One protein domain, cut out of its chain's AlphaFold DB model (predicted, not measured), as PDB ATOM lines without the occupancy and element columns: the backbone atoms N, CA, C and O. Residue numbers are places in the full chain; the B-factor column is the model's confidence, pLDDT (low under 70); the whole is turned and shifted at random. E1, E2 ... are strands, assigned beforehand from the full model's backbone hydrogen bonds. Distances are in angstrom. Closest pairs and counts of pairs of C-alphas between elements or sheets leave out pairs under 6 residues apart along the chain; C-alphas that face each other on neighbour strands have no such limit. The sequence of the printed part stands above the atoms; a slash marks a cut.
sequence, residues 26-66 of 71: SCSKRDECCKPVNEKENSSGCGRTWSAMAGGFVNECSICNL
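AT A GLANCE: This is residues 26 to 66 of the 71 residues of the protein "U1-Hexatoxin-Hc1a_1" of Hadronyche cerberea (UniProt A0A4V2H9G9). A long, bent hairpin of two antiparallel strands, E1 and E2, makes the length of a rod, and the stretch before it, residues 26 to 41, runs beside one half of the hairpin. The printed part has 41 residues, with E1 then E2 as one sheet in the order E1 - E2, and no named helix. Its class is all strand, though under half of the residues are in named elements. It is only just loose, close to compact, with a radius of gyration of the C-alphas of 11.1 A and spans of 34 by 17 by 11 A.

IN THESE COORDINATES: Residues 26 to 41, from C-alpha 26 at (-48.896, 43.358, 91.263), hold no named element. E1, residues 42 to 51, begins with C-alpha 42 at (-42.930, 57.689, 103.096) and is 23.2 A long from first to last C-alpha. E2, residues 56 to 65, is 25.7 A long and ends with C-alpha 65 at (-39.676, 58.401, 100.574).

HOW THE PARTS SIT: E1 and E2 form a hairpin, antiparallel at 157 degrees between directions. C-alphas 42 and 65 face each other at 4.2 A. N 43 and O 64, 2.8 A, and N 58 and O 49, 2.9 A, are within hydrogen-bond range. E1 bends by 64 degrees at residue 48 and E2 by 59 degrees at residue 61.

THE WHOLE: The C-alphas farthest apart, of Lys 40 and Gly 55, are 34.5 A apart. The printed part has no cut, and the link from E1 to E2 is tight. The model's pLDDT is under 70 at residues 30, 38 to 39, 42 and 66.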
ATOM      1  N   SER A  26     -47.988  42.794  92.256       77.38
ATOM      2  CA  SER A  26     -48.896  43.358  91.263       77.38
ATOM      3  C   SER A  26     -50.149  43.901  91.944       77.38
ATOM      4  O   SER A  26     -50.883  43.151  92.580       77.38
ATOM      5  N   CYS A  27     -50.417  45.189  91.770       77.00
ATOM      6  CA  CYS A  27     -51.568  45.874  92.353       77.00
ATOM      7  C   CYS A  27     -52.540  46.342  91.270       77.00
ATOM      8  O   CYS A  27     -52.135  46.700  90.166       77.00
ATOM      9  N   SER A  28     -53.838  46.378  91.578       77.38
ATOM     10  CA  SER A  28     -54.821  47.062  90.723       77.38
ATOM     11  C   SER A  28     -55.162  48.447  91.257       77.38
ATOM     12  O   SER A  28     -55.411  49.365  90.472       77.38
ATOM     13  N   LYS A  29     -55.165  48.622  92.583       72.94
ATOM     14  CA  LYS A  29     -55.451  49.900  93.245       72.94
ATOM     15  C   LYS A  29     -54.345  50.282  94.222       72.94
ATOM     16  O   LYS A  29     -53.662  49.429  94.776       72.94
ATOM     17  N   ARG A  30     -54.192  51.589  94.471       69.12
ATOM     18  CA  ARG A  30     -53.227  52.100  95.463       69.12
ATOM     19  C   ARG A  30     -53.562  51.651  96.880       69.12
ATOM     20  O   ARG A  30     -52.647  51.367  97.634       69.12
ATOM     21  N   ASP A  31     -54.847  51.553  97.205       71.38
ATOM     22  CA  ASP A  31     -55.325  51.132  98.527       71.38
ATOM     23  C   ASP A  31     -55.079  49.646  98.834       71.38
ATOM     24  O   ASP A  31     -55.211  49.236  99.981       71.38
ATOM     25  N   GLU A  32     -54.716  48.838  97.832       73.69
ATOM     26  CA  GLU A  32     -54.280  47.451  98.050       73.69
ATOM     27  C   GLU A  32     -52.816  47.384  98.499       73.69
ATOM     28  O   GLU A  32     -52.419  46.434  99.174       73.69
ATOM     29  N   CYS A  33     -52.014  48.390  98.140       74.94
ATOM     30  CA  CYS A  33     -50.607  48.446  98.497       74.94
ATOM     31  C   CYS A  33     -50.417  48.771  99.969       74.94
ATOM     32  O   CYS A  33     -51.142  49.571 100.563       74.94
ATOM     33  N   CYS A  34     -49.369  48.184 100.540       72.56
ATOM     34  CA  CYS A  34     -49.071  48.405 101.934       72.56
ATOM     35  C   CYS A  34     -48.779  49.864 102.257       72.56
ATOM     36  O   CYS A  34     -47.872  50.454 101.671       72.56
ATOM     37  N   LYS A  35     -49.478  50.403 103.260       71.31
ATOM     38  CA  LYS A  35     -49.150  51.708 103.821       71.31
ATOM     39  C   LYS A  35     -47.867  51.631 104.651       71.31
ATOM     40  O   LYS A  35     -47.730  50.726 105.482       71.31
ATOM     41  N   PRO A  36     -46.938  52.578 104.472       70.25
ATOM     42  CA  PRO A  36     -45.767  52.654 105.322       70.25
ATOM     43  C   PRO A  36     -46.192  53.023 106.748       70.25
ATOM     44  O   PRO A  36     -47.149  53.764 106.956       70.25
ATOM     45  N   VAL A  37     -45.451  52.534 107.740       70.38
ATOM     46  CA  VAL A  37     -45.635  52.866 109.163       70.38
ATOM     47  C   VAL A  37     -45.496  54.372 109.384       70.38
ATOM     48  O   VAL A  37     -46.197  54.943 110.212       70.38
ATOM     49  N   ASN A  38     -44.628  55.020 108.604       69.38
ATOM     50  CA  ASN A  38     -44.386  56.454 108.660       69.38
ATOM     51  C   ASN A  38     -44.928  57.148 107.399       69.38
ATOM     52  O   ASN A  38     -44.162  57.502 106.504       69.38
ATOM     53  N   GLU A  39     -46.247  57.376 107.352       69.94
ATOM     54  CA  GLU A  39     -46.951  58.080 106.255       69.94
ATOM     55  C   GLU A  39     -46.446  59.520 106.022       69.94
ATOM     56  O   GLU A  39     -46.706  60.124 104.985       69.94
ATOM     57  N   LYS A  40     -45.732  60.091 106.999       71.19
ATOM     58  CA  LYS A  40     -45.178  61.450 106.936       71.19
ATOM     59  C   LYS A  40     -43.883  61.531 106.124       71.19
ATOM     60  O   LYS A  40     -43.636  62.529 105.462       71.19
ATOM     61  N   GLU A  41     -43.084  60.473 106.195       71.81
ATOM     62  CA  GLU A  41     -41.767  60.366 105.555       71.81
ATOM     63  C   GLU A  41     -41.841  59.534 104.282       71.81
ATOM     64  O   GLU A  41     -41.009  59.674 103.398       71.81
ATOM     65  N   ASN A  42     -42.810  58.625 104.193       68.50
ATOM     66  CA  ASN A  42     -42.930  57.689 103.096       68.50
ATOM     67  C   ASN A  42     -44.376  57.635 102.622       68.50
ATOM     68  O   ASN A  42     -45.315  57.679 103.412       68.50
ATOM     69  N   SER A  43     -44.545  57.473 101.320       72.62
ATOM     70  CA  SER A  43     -45.827  57.294 100.666       72.62
ATOM     71  C   SER A  43     -45.817  55.985  99.890       72.62
ATOM     72  O   SER A  43     -44.872  55.685  99.162       72.62
ATOM     73  N   SER A  44     -46.868  55.191 100.050       75.81
ATOM     74  CA  SER A  44     -47.098  53.993  99.245       75.81
ATOM     75  C   SER A  44     -47.977  54.310  98.048       75.81
ATOM     76  O   SER A  44     -49.013  54.967  98.172       75.81
ATOM     77  N   GLY A  45     -47.609  53.774  96.891       75.88
ATOM     78  CA  GLY A  45     -48.377  53.906  95.666       75.88
ATOM     79  C   GLY A  45     -48.334  52.641  94.826       75.88
ATOM     80  O   GLY A  45     -47.410  51.844  94.902       75.88
ATOM     81  N   CYS A  46     -49.354  52.486  93.995       80.56
ATOM     82  CA  CYS A  46     -49.381  51.525  92.905       80.56
ATOM     83  C   CYS A  46     -48.944  52.270  91.639       80.56
ATOM     84  O   CYS A  46     -49.629  53.210  91.213       80.56
ATOM     85  N   GLY A  47     -47.773  51.918  91.109       79.75
ATOM     86  CA  GLY A  47     -47.118  52.591  89.990       79.75
ATOM     87  C   GLY A  47     -46.964  51.678  88.778       79.75
ATOM     88  O   GLY A  47     -46.765  50.474  88.910       79.75
ATOM     89  N   ARG A  48     -47.038  52.254  87.572       82.00
ATOM     90  CA  ARG A  48     -46.749  51.517  86.334       82.00
ATOM     91  C   ARG A  48     -45.245  51.321  86.207       82.00
ATOM     92  O   ARG A  48     -44.520  52.274  85.937       82.00
ATOM     93  N   THR A  49     -44.811  50.081  86.330       79.06
ATOM     94  CA  THR A  49     -43.429  49.653  86.141       79.06
ATOM     95  C   THR A  49     -43.308  48.813  84.876       79.06
ATOM     96  O   THR A  49     -44.277  48.200  84.421       79.06
ATOM     97  N   TRP A  50     -42.114  48.747  84.299       79.81
ATOM     98  CA  TRP A  50     -41.826  47.761  83.262       79.81
ATOM     99  C   TRP A  50     -41.333  46.472  83.918       79.81
ATOM    100  O   TRP A  50     -40.238  46.440  84.480       79.81
ATOM    101  N   SER A  51     -42.106  45.391  83.812       77.56
ATOM    102  CA  SER A  51     -41.670  44.082  84.294       77.56
ATOM    103  C   SER A  51     -41.135  43.250  83.141       77.56
ATOM    104  O   SER A  51     -41.874  42.825  82.251       77.56
ATOM    105  N   ALA A  52     -39.835  42.953  83.193       76.25
ATOM    106  CA  ALA A  52     -39.202  42.030  82.257       76.25
ATOM    107  C   ALA A  52     -39.799  40.611  82.345       76.25
ATOM    108  O   ALA A  52     -39.815  39.907  81.342       76.25
ATOM    109  N   MET A  53     -40.329  40.211  83.512       73.62
ATOM    110  CA  MET A  53     -40.986  38.909  83.693       73.62
ATOM    111  C   MET A  53     -42.348  38.846  82.996       73.62
ATOM    112  O   MET A  53     -42.701  37.811  82.445       73.62
ATOM    113  N   ALA A  54     -43.102  39.947  83.010       76.81
ATOM    114  CA  ALA A  54     -44.396  40.030  82.335       76.81
ATOM    115  C   ALA A  54     -44.273  40.403  80.846       76.81
ATOM    116  O   ALA A  54     -45.259  40.344  80.117       76.81
ATOM    117  N   GLY A  55     -43.082  40.819  80.392       85.31
ATOM    118  CA  GLY A  55     -42.856  41.296  79.025       85.31
ATOM    119  C   GLY A  55     -43.635  42.574  78.694       85.31
ATOM    120  O   GLY A  55     -43.963  42.810  77.533       85.31
ATOM    121  N   GLY A  56     -43.972  43.378  79.705       86.81
ATOM    122  CA  GLY A  56     -44.896  44.494  79.556       86.81
ATOM    123  C   GLY A  56     -44.921  45.435  80.755       86.81
ATOM    124  O   GLY A  56     -44.261  45.216  81.775       86.81
ATOM    125  N   PHE A  57     -45.717  46.497  80.629       81.12
ATOM    126  CA  PHE A  57     -46.016  47.375  81.754       81.12
ATOM    127  C   PHE A  57     -46.995  46.685  82.698       81.12
ATOM    128  O   PHE A  57     -48.090  46.307  82.286       81.12
ATOM    129  N   VAL A  58     -46.613  46.574  83.964       84.31
ATOM    130  CA  VAL A  58     -47.478  46.090  85.039       84.31
ATOM    131  C   VAL A  58     -47.582  47.157  86.111       84.31
ATOM    132  O   VAL A  58     -46.729  48.033  86.230       84.31
ATOM    133  N   ASN A  59     -48.664  47.115  86.869       83.00
ATOM    134  CA  ASN A  59     -48.820  47.957  88.038       83.00
ATOM    135  C   ASN A  59     -48.184  47.228  89.224       83.00
ATOM    136  O   ASN A  59     -48.675  46.163  89.589       83.00
ATOM    137  N   GLU A  60     -47.105  47.769  89.794       83.12
ATOM    138  CA  GLU A  60     -46.487  47.234  91.013       83.12
ATOM    139  C   GLU A  60     -46.649  48.199  92.187       83.12
ATOM    140  O   GLU A  60     -46.683  49.422  92.012       83.12
ATOM    141  N   CYS A  61     -46.745  47.649  93.395       78.94
ATOM    142  CA  CYS A  61     -46.646  48.460  94.596       78.94
ATOM    143  C   CYS A  61     -45.223  49.001  94.737       78.94
ATOM    144  O   CYS A  61     -44.237  48.288  94.549       78.94
ATOM    145  N   SER A  62     -45.108  50.268  95.106       74.94
ATOM    146  CA  SER A  62     -43.845  50.947  95.369       74.94
ATOM    147  C   SER A  62     -44.009  51.855  96.582       74.94
ATOM    148  O   SER A  62     -45.077  52.427  96.808       74.94
ATOM    149  N   ILE A  63     -42.950  51.981  97.374       73.81
ATOM    150  CA  ILE A  63     -42.895  52.909  98.502       73.81
ATOM    151  C   ILE A  63     -41.845  53.951  98.158       73.81
ATOM    152  O   ILE A  63     -40.701  53.613  97.871       73.81
ATOM    153  N   CYS A  64     -42.265  55.204  98.180       71.06
ATOM    154  CA  CYS A  64     -41.435  56.365  97.941       71.06
ATOM    155  C   CYS A  64     -41.179  57.066  99.259       71.06
ATOM    156  O   CYS A  64     -42.129  57.336  99.995       71.06
ATOM    157  N   ASN A  65     -39.932  57.421  99.534       71.06
ATOM    158  CA  ASN A  65     -39.676  58.401 100.574       71.06
ATOM    159  C   ASN A  65     -40.056  59.795 100.031       71.06
ATOM    160  O   ASN A  65     -39.844  60.097  98.860       71.06
ATOM    161  N   LEU A  66     -40.725  60.609 100.840       68.94
ATOM    162  CA  LEU A  66     -41.151  61.963 100.480       68.94
ATOM    163  C   LEU A  66     -40.034  62.985 100.717       68.94
ATOM    164  O   LEU A  66     -40.008  64.014 100.047       68.94
TER     165      LEU A  66